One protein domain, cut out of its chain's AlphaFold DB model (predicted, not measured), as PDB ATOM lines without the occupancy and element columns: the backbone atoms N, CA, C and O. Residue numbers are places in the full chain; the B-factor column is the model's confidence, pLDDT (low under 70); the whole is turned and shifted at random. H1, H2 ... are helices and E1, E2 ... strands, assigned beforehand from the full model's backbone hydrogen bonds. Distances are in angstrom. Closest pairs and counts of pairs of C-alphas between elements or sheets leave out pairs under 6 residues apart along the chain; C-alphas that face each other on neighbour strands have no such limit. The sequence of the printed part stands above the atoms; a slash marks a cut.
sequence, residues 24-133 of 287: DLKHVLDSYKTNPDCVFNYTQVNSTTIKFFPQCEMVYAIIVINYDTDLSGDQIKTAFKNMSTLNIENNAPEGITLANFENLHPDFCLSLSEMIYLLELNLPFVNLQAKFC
ATOM      1  N   ASP A  24     153.477 116.401  86.617       56.34
ATOM      2  CA  ASP A  24     152.133 116.817  86.212       56.34
ATOM      3  C   ASP A  24     152.186 118.147  85.433       56.34
ATOM      4  O   ASP A  24     151.636 118.270  84.339       56.34
ATOM      5  N   LEU A  25     152.957 119.114  85.938       63.88
ATOM      6  CA  LEU A  25     153.216 120.392  85.282       63.88
ATOM      7  C   LEU A  25     153.985 120.209  83.971       63.88
ATOM      8  O   LEU A  25     153.628 120.819  82.967       63.88
ATOM      9  N   LYS A  26     155.022 119.362  83.947       65.56
ATOM     10  CA  LYS A  26     155.795 119.099  82.727       65.56
ATOM     11  C   LYS A  26     154.931 118.493  81.620       65.56
ATOM     12  O   LYS A  26     155.022 118.947  80.484       65.56
ATOM     13  N   HIS A  27     154.069 117.534  81.956       62.00
ATOM     14  CA  HIS A  27     153.146 116.925  80.999       62.00
ATOM     15  C   HIS A  27     152.191 117.966  80.395       62.00
ATOM     16  O   HIS A  27     152.014 118.028  79.178       62.00
ATOM     17  N   VAL A  28     151.617 118.842  81.229       62.00
ATOM     18  CA  VAL A  28     150.785 119.947  80.735       62.00
ATOM     19  C   VAL A  28     151.610 120.891  79.853       62.00
ATOM     20  O   VAL A  28     151.187 121.203  78.746       62.00
ATOM     21  N   LEU A  29     152.807 121.304  80.271       65.81
ATOM     22  CA  LEU A  29     153.655 122.239  79.517       65.81
ATOM     23  C   LEU A  29     154.134 121.700  78.162       65.81
ATOM     24  O   LEU A  29     154.268 122.475  77.215       65.81
ATOM     25  N   ASP A  30     154.393 120.400  78.036       65.69
ATOM     26  CA  ASP A  30     154.825 119.815  76.765       65.69
ATOM     27  C   ASP A  30     153.680 119.764  75.733       65.69
ATOM     28  O   ASP A  30     153.924 119.957  74.538       65.69
ATOM     29  N   SER A  31     152.426 119.652  76.187       61.78
ATOM     30  CA  SER A  31     151.233 119.667  75.326       61.78
ATOM     31  C   SER A  31     150.884 121.036  74.717       61.78
ATOM     32  O   SER A  31     150.259 121.104  73.658       61.78
ATOM     33  N   TYR A  32     151.388 122.136  75.294       62.56
ATOM     34  CA  TYR A  32     151.260 123.484  74.708       62.56
ATOM     35  C   TYR A  32     151.799 123.560  73.273       62.56
ATOM     36  O   TYR A  32     151.402 124.432  72.501       62.56
ATOM     37  N   LYS A  33     152.735 122.674  72.913       66.56
ATOM     38  CA  LYS A  33     153.402 122.678  71.606       66.56
ATOM     39  C   LYS A  33     152.612 121.942  70.525       66.56
ATOM     40  O   LYS A  33     152.878 122.174  69.349       66.56
ATOM     41  N   THR A  34     151.693 121.050  70.893       69.25
ATOM     42  CA  THR A  34     151.047 120.119  69.954       69.25
ATOM     43  C   THR A  34     149.649 120.554  69.527       69.25
ATOM     44  O   THR A  34     149.303 120.337  68.368       69.25
ATOM     45  N   ASN A  35     148.861 121.190  70.402       73.69
ATOM     46  CA  ASN A  35     147.500 121.633  70.072       73.69
ATOM     47  C   ASN A  35     147.131 122.976  70.743       73.69
ATOM     48  O   ASN A  35     146.373 122.994  71.713       73.69
ATOM     49  N   PRO A  36     147.665 124.109  70.252       79.69
ATOM     50  CA  PRO A  36     147.552 125.405  70.925       79.69
ATOM     51  C   PRO A  36     146.117 125.946  71.019       79.69
ATOM     52  O   PRO A  36     145.818 126.681  71.957       79.69
ATOM     53  N   ASP A  37     145.223 125.569  70.102       86.00
ATOM     54  CA  ASP A  37     143.827 126.036  70.103       86.00
ATOM     55  C   ASP A  37     142.996 125.400  71.230       86.00
ATOM     56  O   ASP A  37     141.981 125.956  71.648       86.00
ATOM     57  N   CYS A  38     143.448 124.257  71.759       84.88
ATOM     58  CA  CYS A  38     142.809 123.530  72.856       84.88
ATOM     59  C   CYS A  38     143.507 123.723  74.208       84.88
ATOM     60  O   CYS A  38     143.282 122.970  75.158       84.88
ATOM     61  N   VAL A  39     144.351 124.747  74.312       83.94
ATOM     62  CA  VAL A  39     145.055 125.098  75.542       83.94
ATOM     63  C   VAL A  39     144.315 126.218  76.260       83.94
ATOM     64  O   VAL A  39     144.096 127.296  75.707       83.94
ATOM     65  N   PHE A  40     143.997 126.005  77.536       86.06
ATOM     66  CA  PHE A  40     143.539 127.089  78.399       86.06
ATOM     67  C   PHE A  40     144.749 127.727  79.087       86.06
ATOM     68  O   PHE A  40     145.245 127.243  80.101       86.06
ATOM     69  N   ASN A  41     145.237 128.830  78.518       82.06
ATOM     70  CA  ASN A  41     146.450 129.520  78.982       82.06
ATOM     71  C   ASN A  41     146.211 130.442  80.200       82.06
ATOM     72  O   ASN A  41     146.989 131.353  80.478       82.06
ATOM     73  N   TYR A  42     145.101 130.235  80.906       84.50
ATOM     74  CA  TYR A  42     144.787 130.889  82.167       84.50
ATOM     75  C   TYR A  42     144.693 129.809  83.232       84.50
ATOM     76  O   TYR A  42     144.052 128.787  83.029       84.50
ATOM     77  N   THR A  43     145.329 130.025  84.376       79.12
ATOM     78  CA  THR A  43     145.262 129.042  85.459       79.12
ATOM     79  C   THR A  43     143.963 129.190  86.248       79.12
ATOM     80  O   THR A  43     143.289 128.215  86.549       79.12
ATOM     81  N   GLN A  44     143.582 130.423  86.570       85.38
ATOM     82  CA  GLN A  44     142.412 130.708  87.394       85.38
ATOM     83  C   GLN A  44     141.139 130.793  86.551       85.38
ATOM     84  O   GLN A  44     141.119 131.492  85.536       85.38
ATOM     85  N   VAL A  45     140.066 130.137  86.996       87.44
ATOM     86  CA  VAL A  45     138.735 130.209  86.375       87.44
ATOM     87  C   VAL A  45     137.858 131.224  87.113       87.44
ATOM     88  O   VAL A  45     137.559 131.054  88.291       87.44
ATOM     89  N   ASN A  46     137.453 132.286  86.414       91.19
ATOM     90  CA  ASN A  46     136.513 133.320  86.865       91.19
ATOM     91  C   ASN A  46     135.784 133.939  85.654       91.19
ATOM     92  O   ASN A  46     136.064 133.588  84.505       91.19
ATOM     93  N   SER A  47     134.866 134.875  85.880       92.75
ATOM     94  CA  SER A  47     134.064 135.548  84.846       92.75
ATOM     95  C   SER A  47     134.887 136.215  83.744       92.75
ATOM     96  O   SER A  47     134.427 136.344  82.605       92.75
ATOM     97  N   THR A  48     136.129 136.601  84.042       94.38
ATOM     98  CA  THR A  48     137.035 137.213  83.069       94.38
ATOM     99  C   THR A  48     137.770 136.174  82.235       94.38
ATOM    100  O   THR A  48     137.932 136.392  81.034       94.38
ATOM    101  N   THR A  49     138.220 135.069  82.831       94.06
ATOM    102  CA  THR A  49     139.051 134.065  82.147       94.06
ATOM    103  C   THR A  49     138.234 132.976  81.459       94.06
ATOM    104  O   THR A  49     138.628 132.513  80.393       94.06
ATOM    105  N   ILE A  50     137.061 132.615  81.989       92.44
ATOM    106  CA  ILE A  50     136.234 131.505  81.483       92.44
ATOM    107  C   ILE A  50     135.767 131.703  80.036       92.44
ATOM    108  O   ILE A  50     135.572 130.739  79.305       92.44
ATOM    109  N   LYS A  51     135.655 132.954  79.574       93.38
ATOM    110  CA  LYS A  51     135.329 133.283  78.175       93.38
ATOM    111  C   LYS A  51     136.405 132.845  77.172       93.38
ATOM    112  O   LYS A  51     136.141 132.827  75.976       93.38
ATOM    113  N   PHE A  52     137.609 132.537  77.655       93.44
ATOM    114  CA  PHE A  52     138.717 132.006  76.864       93.44
ATOM    115  C   PHE A  52     138.846 130.483  76.985       93.44
ATOM    116  O   PHE A  52     139.822 129.925  76.488       93.44
ATOM    117  N   PHE A  53     137.913 129.808  77.664       91.00
ATOM    118  CA  PHE A  53     137.963 128.360  77.807       91.00
ATOM    119  C   PHE A  53     137.752 127.677  76.441       91.00
ATOM    120  O   PHE A  53     136.741 127.957  75.778       91.00
ATOM    121  N   PRO A  54     138.679 126.809  75.992       89.81
ATOM    122  CA  PRO A  54     138.600 126.203  74.670       89.81
ATOM    123  C   PRO A  54     137.340 125.362  74.488       89.81
ATOM    124  O   PRO A  54     136.890 124.665  75.394       89.81
ATOM    125  N   GLN A  55     136.781 125.397  73.282       89.56
ATOM    126  CA  GLN A  55     135.620 124.591  72.904       89.56
ATOM    127  C   GLN A  55     136.077 123.266  72.281       89.56
ATOM    128  O   GLN A  55     135.707 122.954  71.152       89.56
ATOM    129  N   CYS A  56     136.908 122.521  73.009       84.44
ATOM    130  CA  CYS A  56     137.522 121.281  72.543       84.44
ATOM    131  C   CYS A  56     137.035 120.066  73.333       84.44
ATOM    132  O   CYS A  56     136.765 120.169  74.527       84.44
ATOM    133  N   GLU A  57     137.023 118.913  72.667       80.00
ATOM    134  CA  GLU A  57     136.827 117.605  73.304       80.00
ATOM    135  C   GLU A  57     137.937 117.289  74.309       80.00
ATOM    136  O   GLU A  57     137.672 116.807  75.405       80.00
ATOM    137  N   MET A  58     139.178 117.638  73.967       76.19
ATOM    138  CA  MET A  58     140.337 117.516  74.842       76.19
ATOM    139  C   MET A  58     140.909 118.903  75.110       76.19
ATOM    140  O   MET A  58     141.246 119.617  74.168       76.19
ATOM    141  N   VAL A  59     141.025 119.273  76.385       80.44
ATOM    142  CA  VAL A  59     141.615 120.542  76.827       80.44
ATOM    143  C   VAL A  59     142.916 120.265  77.577       80.44
ATOM    144  O   VAL A  59     143.026 119.296  78.326       80.44
ATOM    145  N   TYR A  60     143.906 121.130  77.378       78.00
ATOM    146  CA  TYR A  60     145.169 121.105  78.110       78.00
ATOM    147  C   TYR A  60     145.218 122.312  79.042       78.00
ATOM    148  O   TYR A  60     145.295 123.460  78.592       78.00
ATOM    149  N   ALA A  61     145.111 122.062  80.346       76.88
ATOM    150  CA  ALA A  61     144.988 123.123  81.334       76.88
ATOM    151  C   ALA A  61     145.389 122.673  82.742       76.88
ATOM    152  O   ALA A  61     145.208 121.516  83.128       76.88
ATOM    153  N   ILE A  62     145.847 123.641  83.536       77.00
ATOM    154  CA  ILE A  62     145.786 123.572  84.997       77.00
ATOM    155  C   ILE A  62     144.666 124.516  85.406       77.00
ATOM    156  O   ILE A  62     144.796 125.726  85.242       77.00
ATOM    157  N   ILE A  63     143.572 123.957  85.906       83.25
ATOM    158  CA  ILE A  63     142.391 124.711  86.312       83.25
ATOM    159  C   ILE A  63     142.454 124.927  87.818       83.25
ATOM    160  O   ILE A  63     142.429 123.972  88.591       83.25
ATOM    161  N   VAL A  64     142.500 126.188  88.231       83.44
ATOM    162  CA  VAL A  64     142.432 126.611  89.628       83.44
ATOM    163  C   VAL A  64     141.081 127.254  89.896       83.44
ATOM    164  O   VAL A  64     140.716 128.249  89.262       83.44
ATOM    165  N   ILE A  65     140.366 126.682  90.864       80.69
ATOM    166  CA  ILE A  65     139.140 127.235  91.441       80.69
ATOM    167  C   ILE A  65     139.448 127.583  92.896       80.69
ATOM    168  O   ILE A  65     139.890 126.730  93.668       80.69
ATOM    169  N   ASN A  66     139.265 128.852  93.251       83.12
ATOM    170  CA  ASN A  66     139.616 129.409  94.559       83.12
ATOM    171  C   ASN A  66     138.643 130.537  94.951       83.12
ATOM    172  O   ASN A  66     137.605 130.713  94.318       83.12
ATOM    173  N   TYR A  67     138.952 131.300  96.003       84.81
ATOM    174  CA  TYR A  67     138.089 132.387  96.482       84.81
ATOM    175  C   TYR A  67     137.856 133.536  95.483       84.81
ATOM    176  O   TYR A  67     136.891 134.273  95.669       84.81
ATOM    177  N   ASP A  68     138.681 133.698  94.439       85.12
ATOM    178  CA  ASP A  68     138.429 134.707  93.396       85.12
ATOM    179  C   ASP A  68     137.529 134.175  92.261       85.12
ATOM    180  O   ASP A  68     137.219 134.909  91.318       85.12
ATOM    181  N   THR A  69     137.137 132.895  92.296       86.75
ATOM    182  CA  THR A  69     136.179 132.335  91.339       86.75
ATOM    183  C   THR A  69     134.777 132.847  91.668       86.75
ATOM    184  O   THR A  69     134.133 132.400  92.613       86.75
ATOM    185  N   ASP A  70     134.283 133.769  90.846       88.69
ATOM    186  CA  ASP A  70     132.960 134.402  90.937       88.69
ATOM    187  C   ASP A  70     131.884 133.692  90.089       88.69
ATOM    188  O   ASP A  70     130.847 134.268  89.758       88.69
ATOM    189  N   LEU A  71     132.137 132.435  89.715       85.50
ATOM    190  CA  LEU A  71     131.267 131.620  88.871       85.50
ATOM    191  C   LEU A  71     130.492 130.593  89.695       85.50
ATOM    192  O   LEU A  71     131.029 129.970  90.607       85.50
ATOM    193  N   SER A  72     129.242 130.360  89.305       84.25
ATOM    194  CA  SER A  72     128.450 129.219  89.775       84.25
ATOM    195  C   SER A  72     128.930 127.900  89.161       84.25
ATOM    196  O   SER A  72     129.522 127.879  88.075       84.25
ATOM    197  N   GLY A  73     128.606 126.781  89.817       79.12
ATOM    198  CA  GLY A  73     128.871 125.443  89.284       79.12
ATOM    199  C   GLY A  73     128.252 125.217  87.902       79.12
ATOM    200  O   GLY A  73     128.904 124.647  87.031       79.12
ATOM    201  N   ASP A  74     127.064 125.765  87.633       81.50
ATOM    202  CA  ASP A  74     126.416 125.683  86.317       81.50
ATOM    203  C   ASP A  74     127.163 126.457  85.225       81.50
ATOM    204  O   ASP A  74     127.252 125.997  84.083       81.50
ATOM    205  N   GLN A  75     127.748 127.614  85.554       87.38
ATOM    206  CA  GLN A  75     128.592 128.353  84.609       87.38
ATOM    207  C   GLN A  75     129.873 127.576  84.285       87.38
ATOM    208  O   GLN A  75     130.279 127.532  83.123       87.38
ATOM    209  N   ILE A  76     130.473 126.924  85.285       86.12
ATOM    210  CA  ILE A  76     131.658 126.075  85.105       86.12
ATOM    211  C   ILE A  76     131.306 124.836  84.265       86.12
ATOM    212  O   ILE A  76     131.961 124.581  83.257       86.12
ATOM    213  N   LYS A  77     130.218 124.126  84.596       85.06
ATOM    214  CA  LYS A  77     129.684 123.006  83.796       85.06
ATOM    215  C   LYS A  77     129.435 123.412  82.348       85.06
ATOM    216  O   LYS A  77     129.825 122.712  81.421       85.06
ATOM    217  N   THR A  78     128.821 124.575  82.140       88.38
ATOM    218  CA  THR A  78     128.540 125.095  80.796       88.38
ATOM    219  C   THR A  78     129.820 125.364  80.012       88.38
ATOM    220  O   THR A  78     129.852 125.116  78.807       88.38
ATOM    221  N   ALA A  79     130.875 125.852  80.667       88.62
ATOM    222  CA  ALA A  79     132.167 126.052  80.022       88.62
ATOM    223  C   ALA A  79     132.834 124.721  79.642       88.62
ATOM    224  O   ALA A  79     133.424 124.626  78.568       88.62
ATOM    225  N   PHE A  80     132.691 123.693  80.482       87.50
ATOM    226  CA  PHE A  80     133.320 122.380  80.291       87.50
ATOM    227  C   PHE A  80     132.502 121.427  79.409       87.50
ATOM    228  O   PHE A  80     132.979 120.353  79.071       87.50
ATOM    229  N   LYS A  81     131.296 121.815  78.977       87.62
ATOM    230  CA  LYS A  81     130.337 120.940  78.275       87.62
ATOM    231  C   LYS A  81     130.861 120.252  77.007       87.62
ATOM    232  O   LYS A  81     130.308 119.231  76.619       87.62
ATOM    233  N   ASN A  82     131.850 120.847  76.336       86.06
ATOM    234  CA  ASN A  82     132.427 120.295  75.109       86.06
ATOM    235  C   ASN A  82     133.571 119.320  75.392       86.06
ATOM    236  O   ASN A  82     133.945 118.596  74.477       86.06
ATOM    237  N   MET A  83     134.111 119.300  76.618       81.62
ATOM    238  CA  MET A  83     135.088 118.296  77.024       81.62
ATOM    239  C   MET A  83     134.402 116.932  76.984       81.62
ATOM    240  O   MET A  83     133.330 116.755  77.566       81.62
ATOM    241  N   SER A  84     134.989 115.978  76.268       69.69
ATOM    242  CA  SER A  84     134.438 114.633  76.184       69.69
ATOM    243  C   SER A  84     134.867 113.796  77.389       69.69
ATOM    244  O   SER A  84     135.987 113.895  77.891       69.69
ATOM    245  N   THR A  85     133.967 112.918  77.833       53.34
ATOM    246  CA  THR A  85     134.322 111.673  78.517       53.34
ATOM    247  C   THR A  85     135.328 110.954  77.625       53.34
ATOM    248  O   THR A  85     134.991 110.590  76.498       53.34
ATOM    249  N   LEU A  86     136.568 110.774  78.086       41.12
ATOM    250  CA  LEU A  86     137.562 109.992  77.353       41.12
ATOM    251  C   LEU A  86     137.011 108.569  77.144       41.12
ATOM    252  O   LEU A  86     137.047 107.733  78.047       41.12
ATOM    253  N   ASN A  87     136.448 108.312  75.964       33.75
ATOM    254  CA  ASN A  87     136.038 106.984  75.541       33.75
ATOM    255  C   ASN A  87     137.327 106.198  75.325       33.75
ATOM    256  O   ASN A  87     138.163 106.582  74.505       33.75
ATOM    257  N   ILE A  88     137.506 105.126  76.093       40.09
ATOM    258  CA  ILE A  88     138.632 104.197  75.975       40.09
ATOM    259  C   ILE A  88     138.457 103.394  74.684       40.09
ATOM    260  O   ILE A  88     138.242 102.195  74.718       40.09
ATOM    261  N   GLU A  89     138.528 104.049  73.531       34.69
ATOM    262  CA  GLU A  89     138.759 103.405  72.250       34.69
ATOM    263  C   GLU A  89     139.591 104.355  71.383       34.69
ATOM    264  O   GLU A  89     139.093 105.346  70.854       34.69
ATOM    265  N   ASN A  90     140.858 103.965  71.199       34.69
ATOM    266  CA  ASN A  90     141.838 104.459  70.223       34.69
ATOM    267  C   ASN A  90     142.786 105.575  70.691       34.69
ATOM    268  O   ASN A  90     142.471 106.753  70.612       34.69
ATOM    269  N   ASN A  91     144.006 105.165  71.068       40.72
ATOM    270  CA  ASN A  91     145.296 105.796  70.736       40.72
ATOM    271  C   ASN A  91     145.285 107.312  70.428       40.72
ATOM    272  O   ASN A  91     145.760 107.729  69.369       40.72
ATOM    273  N   ALA A  92     144.799 108.139  71.353       39.81
ATOM    274  CA  ALA A  92     145.039 109.577  71.340       39.81
ATOM    275  C   ALA A  92     146.186 109.887  72.320       39.81
ATOM    276  O   ALA A  92     146.172 109.375  73.442       39.81
ATOM    277  N   PRO A  93     147.201 110.674  71.919       45.25
ATOM    278  CA  PRO A  93     148.328 110.981  72.784       45.25
ATOM    279  C   PRO A  93     147.889 111.877  73.952       45.25
ATOM    280  O   PRO A  93     147.401 112.984  73.742       45.25
ATOM    281  N   GLU A  94     148.080 111.361  75.168       57.31
ATOM    282  CA  GLU A  94     148.559 112.072  76.362       57.31
ATOM    283  C   GLU A  94     148.145 113.553  76.481       57.31
ATOM    284  O   GLU A  94     148.922 114.479  76.242       57.31
ATOM    285  N   GLY A  95     146.905 113.791  76.915       52.97
ATOM    286  CA  GLY A  95     146.456 115.081  77.440       52.97
ATOM    287  C   GLY A  95     145.850 114.919  78.824       52.97
ATOM    288  O   GLY A  95     145.042 114.023  79.040       52.97
ATOM    289  N   ILE A  96     146.259 115.765  79.774       62.03
ATOM    290  CA  ILE A  96     145.747 115.755  81.148       62.03
ATOM    291  C   ILE A  96     145.270 117.170  81.476       62.03
ATOM    292  O   ILE A  96     146.064 118.111  81.471       62.03
ATOM    293  N   THR A  97     143.979 117.325  81.776       70.44
ATOM    294  CA  THR A  97     143.484 118.496  82.510       70.44
ATOM    295  C   THR A  97     143.590 118.188  83.996       70.44
ATOM    296  O   THR A  97     143.112 117.151  84.448       70.44
ATOM    297  N   LEU A  98     144.214 119.080  84.762       75.38
ATOM    298  CA  LEU A  98     144.333 118.948  86.212       75.38
ATOM    299  C   LEU A  98     143.475 120.004  86.894       75.38
ATOM    300  O   LEU A  98     143.601 121.193  86.596       75.38
ATOM    301  N   ALA A  99     142.651 119.581  87.844       83.19
ATOM    302  CA  ALA A  99     141.902 120.479  88.707       83.19
ATOM    303  C   ALA A  99     142.633 120.718  90.031       83.19
ATOM    304  O   ALA A  99     143.163 119.799  90.658       83.19
ATOM    305  N   ASN A 100     142.623 121.960  90.494       82.81
ATOM    306  CA  ASN A 100     143.165 122.360  91.780       82.81
ATOM    307  C   ASN A 100     142.165 123.276  92.489       82.81
ATOM    308  O   ASN A 100     141.943 124.419  92.093       82.81
ATOM    309  N   PHE A 101     141.519 122.732  93.512       88.38
ATOM    310  CA  PHE A 101     140.478 123.397  94.281       88.38
ATOM    311  C   PHE A 101     141.072 123.724  95.645       88.38
ATOM    312  O   PHE A 101     141.131 122.864  96.529       88.38
ATOM    313  N   GLU A 102     141.555 124.951  95.807       86.06
ATOM    314  CA  GLU A 102     142.277 125.389  97.000       86.06
ATOM    315  C   GLU A 102     141.852 126.788  97.428       86.06
ATOM    316  O   GLU A 102     141.442 127.595  96.598       86.06
ATOM    317  N   ASN A 103     141.970 127.093  98.724       81.62
ATOM    318  CA  ASN A 103     141.622 128.408  99.275       81.62
ATOM    319  C   ASN A 103     140.219 128.858  98.832       81.62
ATOM    320  O   ASN A 103     140.027 129.982  98.373       81.62
ATOM    321  N   LEU A 104     139.258 127.936  98.893       85.50
ATOM    322  CA  LEU A 104     137.887 128.160  98.451       85.50
ATOM    323  C   LEU A 104     137.148 129.068  99.436       85.50
ATOM    324  O   LEU A 104     137.435 129.069 100.636       85.50
ATOM    325  N   HIS A 105     136.154 129.804  98.935       85.50
ATOM    326  CA  HIS A 105     135.243 130.550  99.799       85.50
ATOM    327  C   HIS A 105     134.584 129.602 100.826       85.50
ATOM    328  O   HIS A 105     134.221 128.487 100.450       85.50
ATOM    329  N   PRO A 106     134.375 130.001 102.098       85.31
ATOM    330  CA  PRO A 106     133.818 129.110 103.125       85.31
ATOM    331  C   PRO A 106     132.462 128.483 102.770       85.31
ATOM    332  O   PRO A 106     132.164 127.366 103.201       85.31
ATOM    333  N   ASP A 107     131.657 129.184 101.972       87.00
ATOM    334  CA  ASP A 107     130.346 128.715 101.506       87.00
ATOM    335  C   ASP A 107     130.416 127.848 100.245       87.00
ATOM    336  O   ASP A 107     129.429 127.200  99.904       87.00
ATOM    337  N   PHE A 108     131.571 127.787  99.577       87.19
ATOM    338  CA  PHE A 108     131.751 126.933  98.412       87.19
ATOM    339  C   PHE A 108     131.541 125.469  98.804       87.19
ATOM    340  O   PHE A 108     132.149 124.960  99.752       87.19
ATOM    341  N   CYS A 109     130.702 124.777  98.049       92.12
ATOM    342  CA  CYS A 109     130.500 123.345  98.143       92.12
ATOM    343  C   CYS A 109     130.299 122.773  96.738       92.12
ATOM    344  O   CYS A 109     129.966 123.509  95.815       92.12
ATOM    345  N   LEU A 110     130.537 121.473  96.591       93.06
ATOM    346  CA  LEU A 110     130.193 120.708  95.400       93.06
ATOM    347  C   LEU A 110     128.962 119.862  95.711       93.06
ATOM    348  O   LEU A 110     128.954 119.130  96.701       93.06
ATOM    349  N   SER A 111     127.922 119.927  94.893       95.62
ATOM    350  CA  SER A 111     126.831 118.956  94.979       95.62
ATOM    351  C   SER A 111     127.321 117.564  94.542       95.62
ATOM    352  O   SER A 111     128.389 117.415  93.934       95.62
ATOM    353  N   LEU A 112     126.544 116.513  94.824       96.44
ATOM    354  CA  LEU A 112     126.870 115.180  94.306       96.44
ATOM    355  C   LEU A 112     126.809 115.160  92.778       96.44
ATOM    356  O   LEU A 112     127.690 114.583  92.149       96.44
ATOM    357  N   SER A 113     125.821 115.830  92.180       95.38
ATOM    358  CA  SER A 113     125.702 115.920  90.724       95.38
ATOM    359  C   SER A 113     126.874 116.654  90.071       95.38
ATOM    360  O   SER A 113     127.353 116.239  89.019       95.38
ATOM    361  N   GLU A 114     127.387 117.716  90.699       93.31
ATOM    362  CA  GLU A 114     128.605 118.401  90.261       93.31
ATOM    363  C   GLU A 114     129.816 117.482  90.341       93.31
ATOM    364  O   GLU A 114     130.556 117.370  89.370       93.31
ATOM    365  N   MET A 115     130.001 116.786  91.464       94.62
ATOM    366  CA  MET A 115     131.141 115.888  91.613       94.62
ATOM    367  C   MET A 115     131.074 114.706  90.637       94.62
ATOM    368  O   MET A 115     132.090 114.378  90.033       94.62
ATOM    369  N   ILE A 116     129.898 114.103  90.428       94.94
ATOM    370  CA  ILE A 116     129.697 113.043  89.425       94.94
ATOM    371  C   ILE A 116     130.059 113.558  88.035       94.94
ATOM    372  O   ILE A 116     130.814 112.902  87.330       94.94
ATOM    373  N   TYR A 117     129.606 114.757  87.664       91.38
ATOM    374  CA  TYR A 117     129.968 115.354  86.380       91.38
ATOM    375  C   TYR A 117     131.492 115.497  86.212       91.38
ATOM    376  O   TYR A 117     132.030 115.123  85.173       91.38
ATOM    377  N   LEU A 118     132.207 115.966  87.242       89.88
ATOM    378  CA  LEU A 118     133.672 116.081  87.201       89.88
ATOM    379  C   LEU A 118     134.370 114.709  87.123       89.88
ATOM    380  O   LEU A 118     135.395 114.581  86.455       89.88
ATOM    381  N   LEU A 119     133.822 113.684  87.784       90.38
ATOM    382  CA  LEU A 119     134.336 112.311  87.713       90.38
ATOM    383  C   LEU A 119     134.157 111.704  86.321       90.38
ATOM    384  O   LEU A 119     135.105 111.124  85.799       90.38
ATOM    385  N   GLU A 120     132.981 111.872  85.713       87.69
ATOM    386  CA  GLU A 120     132.695 111.388  84.358       87.69
ATOM    387  C   GLU A 120     133.568 112.107  83.321       87.69
ATOM    388  O   GLU A 120     134.084 111.478  82.405       87.69
ATOM    389  N   LEU A 121     133.870 113.394  83.516       83.12
ATOM    390  CA  LEU A 121     134.869 114.096  82.702       83.12
ATOM    391  C   LEU A 121     136.295 113.541  82.841       83.12
ATOM    392  O   LEU A 121     137.192 114.034  82.156       83.12
ATOM    393  N   ASN A 122     136.535 112.548  83.705       80.94
ATOM    394  CA  ASN A 122     137.867 112.039  84.004       80.94
ATOM    395  C   ASN A 122     138.798 113.189  84.426       80.94
ATOM    396  O   ASN A 122     139.929 113.293  83.961       80.94
ATOM    397  N   LEU A 123     138.304 114.093  85.283       82.31
ATOM    398  CA  LEU A 123     139.067 115.244  85.756       82.31
ATOM    399  C   LEU A 123     139.798 114.901  87.065       82.31
ATOM    400  O   LEU A 123     139.180 114.892  88.133       82.31
ATOM    401  N   PRO A 124     141.111 114.615  87.037       80.56
ATOM    402  CA  PRO A 124     141.869 114.403  88.257       80.56
ATOM    403  C   PRO A 124     142.102 115.695  89.044       80.56
ATOM    404  O   PRO A 124     142.291 116.778  88.488       80.56
ATOM    405  N   PHE A 125     142.193 115.542  90.365       82.81
ATOM    406  CA  PHE A 125     142.458 116.637  91.293       82.81
ATOM    407  C   PHE A 125     143.868 116.549  91.879       82.81
ATOM    408  O   PHE A 125     144.267 115.504  92.409       82.81
ATOM    409  N   VAL A 126     144.581 117.675  91.838       79.56
ATOM    410  CA  VAL A 126     145.825 117.913  92.582       79.56
ATOM    411  C   VAL A 126     145.506 118.217  94.048       79.56
ATOM    412  O   VAL A 126     146.138 117.669  94.950       79.56
ATOM    413  N   ASN A 127     144.499 119.059  94.287       81.88
ATOM    414  CA  ASN A 127     143.971 119.399  95.607       81.88
ATOM    415  C   ASN A 127     142.447 119.530  95.507       81.88
ATOM    416  O   ASN A 127     141.940 120.072  94.522       81.88
ATOM    417  N   LEU A 128     141.726 119.037  96.516       90.25
ATOM    418  CA  LEU A 128     140.267 119.130  96.583       90.25
ATOM    419  C   LEU A 128     139.826 119.588  97.973       90.25
ATOM    420  O   LEU A 128     139.371 118.798  98.797       90.25
ATOM    421  N   GLN A 129     139.954 120.887  98.245       89.81
ATOM    422  CA  GLN A 129     139.590 121.476  99.540       89.81
ATOM    423  C   GLN A 129     138.084 121.746  99.700       89.81
ATOM    424  O   GLN A 129     137.665 122.298 100.720       89.81
ATOM    425  N   ALA A 130     137.266 121.337  98.729       90.56
ATOM    426  CA  ALA A 130     135.818 121.523  98.740       90.56
ATOM    427  C   ALA A 130     135.124 120.723  99.857       90.56
ATOM    428  O   ALA A 130     135.709 119.832 100.474       90.56
ATOM    429  N   LYS A 131     133.856 121.034 100.114       92.75
ATOM    430  CA  LYS A 131     132.924 120.232 100.925       92.75
ATOM    431  C   LYS A 131     131.737 119.828 100.051       92.75
ATOM    432  O   LYS A 131     131.512 120.473  99.031       92.75
ATOM    433  N   PHE A 132     130.977 118.810 100.444       94.81
ATOM    434  CA  PHE A 132     129.727 118.513  99.747       94.81
ATOM    435  C   PHE A 132     128.613 119.469 100.174       94.81
ATOM    436  O   PHE A 132     128.573 119.900 101.327       94.81
ATOM    437  N   CYS A 133     127.743 119.829  99.234       95.06
ATOM    438  CA  CYS A 133     126.526 120.576  99.530       95.06
ATOM    439  C   CYS A 133     125.500 119.679 100.242       95.06
ATOM    440  O   CYS A 133     125.497 118.462 100.059       95.06
TER     441      CYS A 133
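This is residues 24 to 133 of the 287 residues of the protein "Recep_L_domain domain-containing protein" of Caenorhabditis remanei (UniProt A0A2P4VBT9). With little regular structure, a small sheet of three parallel strands, order E1 E2 E3, sits among long loops, with H2 and H3 side by side off one face and H1 near the beginnings of E1 and E2. The printed part has 110 residues, 39 in named elements, in the order H1 E1 H2 E2 H3 E3; the class is mixed. It is compact, radius of gyration of the C-alphas 13.6 A, spans 40 by 27 by 23 A.

H1, residues 24 to 31, 11.3 A, begins at C-alpha 24 (152.133, 116.817, 86.212). E1 is residues 61 to 65, 12.4 A; H2 73 to 80, 10.5 A; E2 97 to 101, 13.1 A; H3 112 to 120, 12.1 A. E3, residues 125 to 128, 6.2 A, ends at C-alpha 128 (140.267, 119.130, 96.583).

H1 only grazes the sheet; its closest C-alphas to E1 are Val 28 and Ala 61, 6.6 A. Within hydrogen-bond range are N 63 and O 98, 2.8 A, between E1 and E2, and N 126 and O 99, 2.8 A, between E2 and E3. E1, H2, E2 and E2, H3, E3 are strand-helix-strand units, parallel neighbours with a helix between, their crossovers right-handed. H2 and H3, not on the sheet, are close but not clearly touching; their closest C-alphas, Gly 73 and Glu 114, are 7.1 A apart. They run the same way at a shallow tilt of 16 degrees. In H1, H2 and H3 every O i to N i+4 pair is within hydrogen-bond range.

The C-alphas farthest apart, Asn 90 and Pro 106, are 41.9 A apart. The printed part has no cut; the links H1 to E1 and H2 to E2 are long. The pLDDT is under 70 in residues 24 to 34 and 84 to 96.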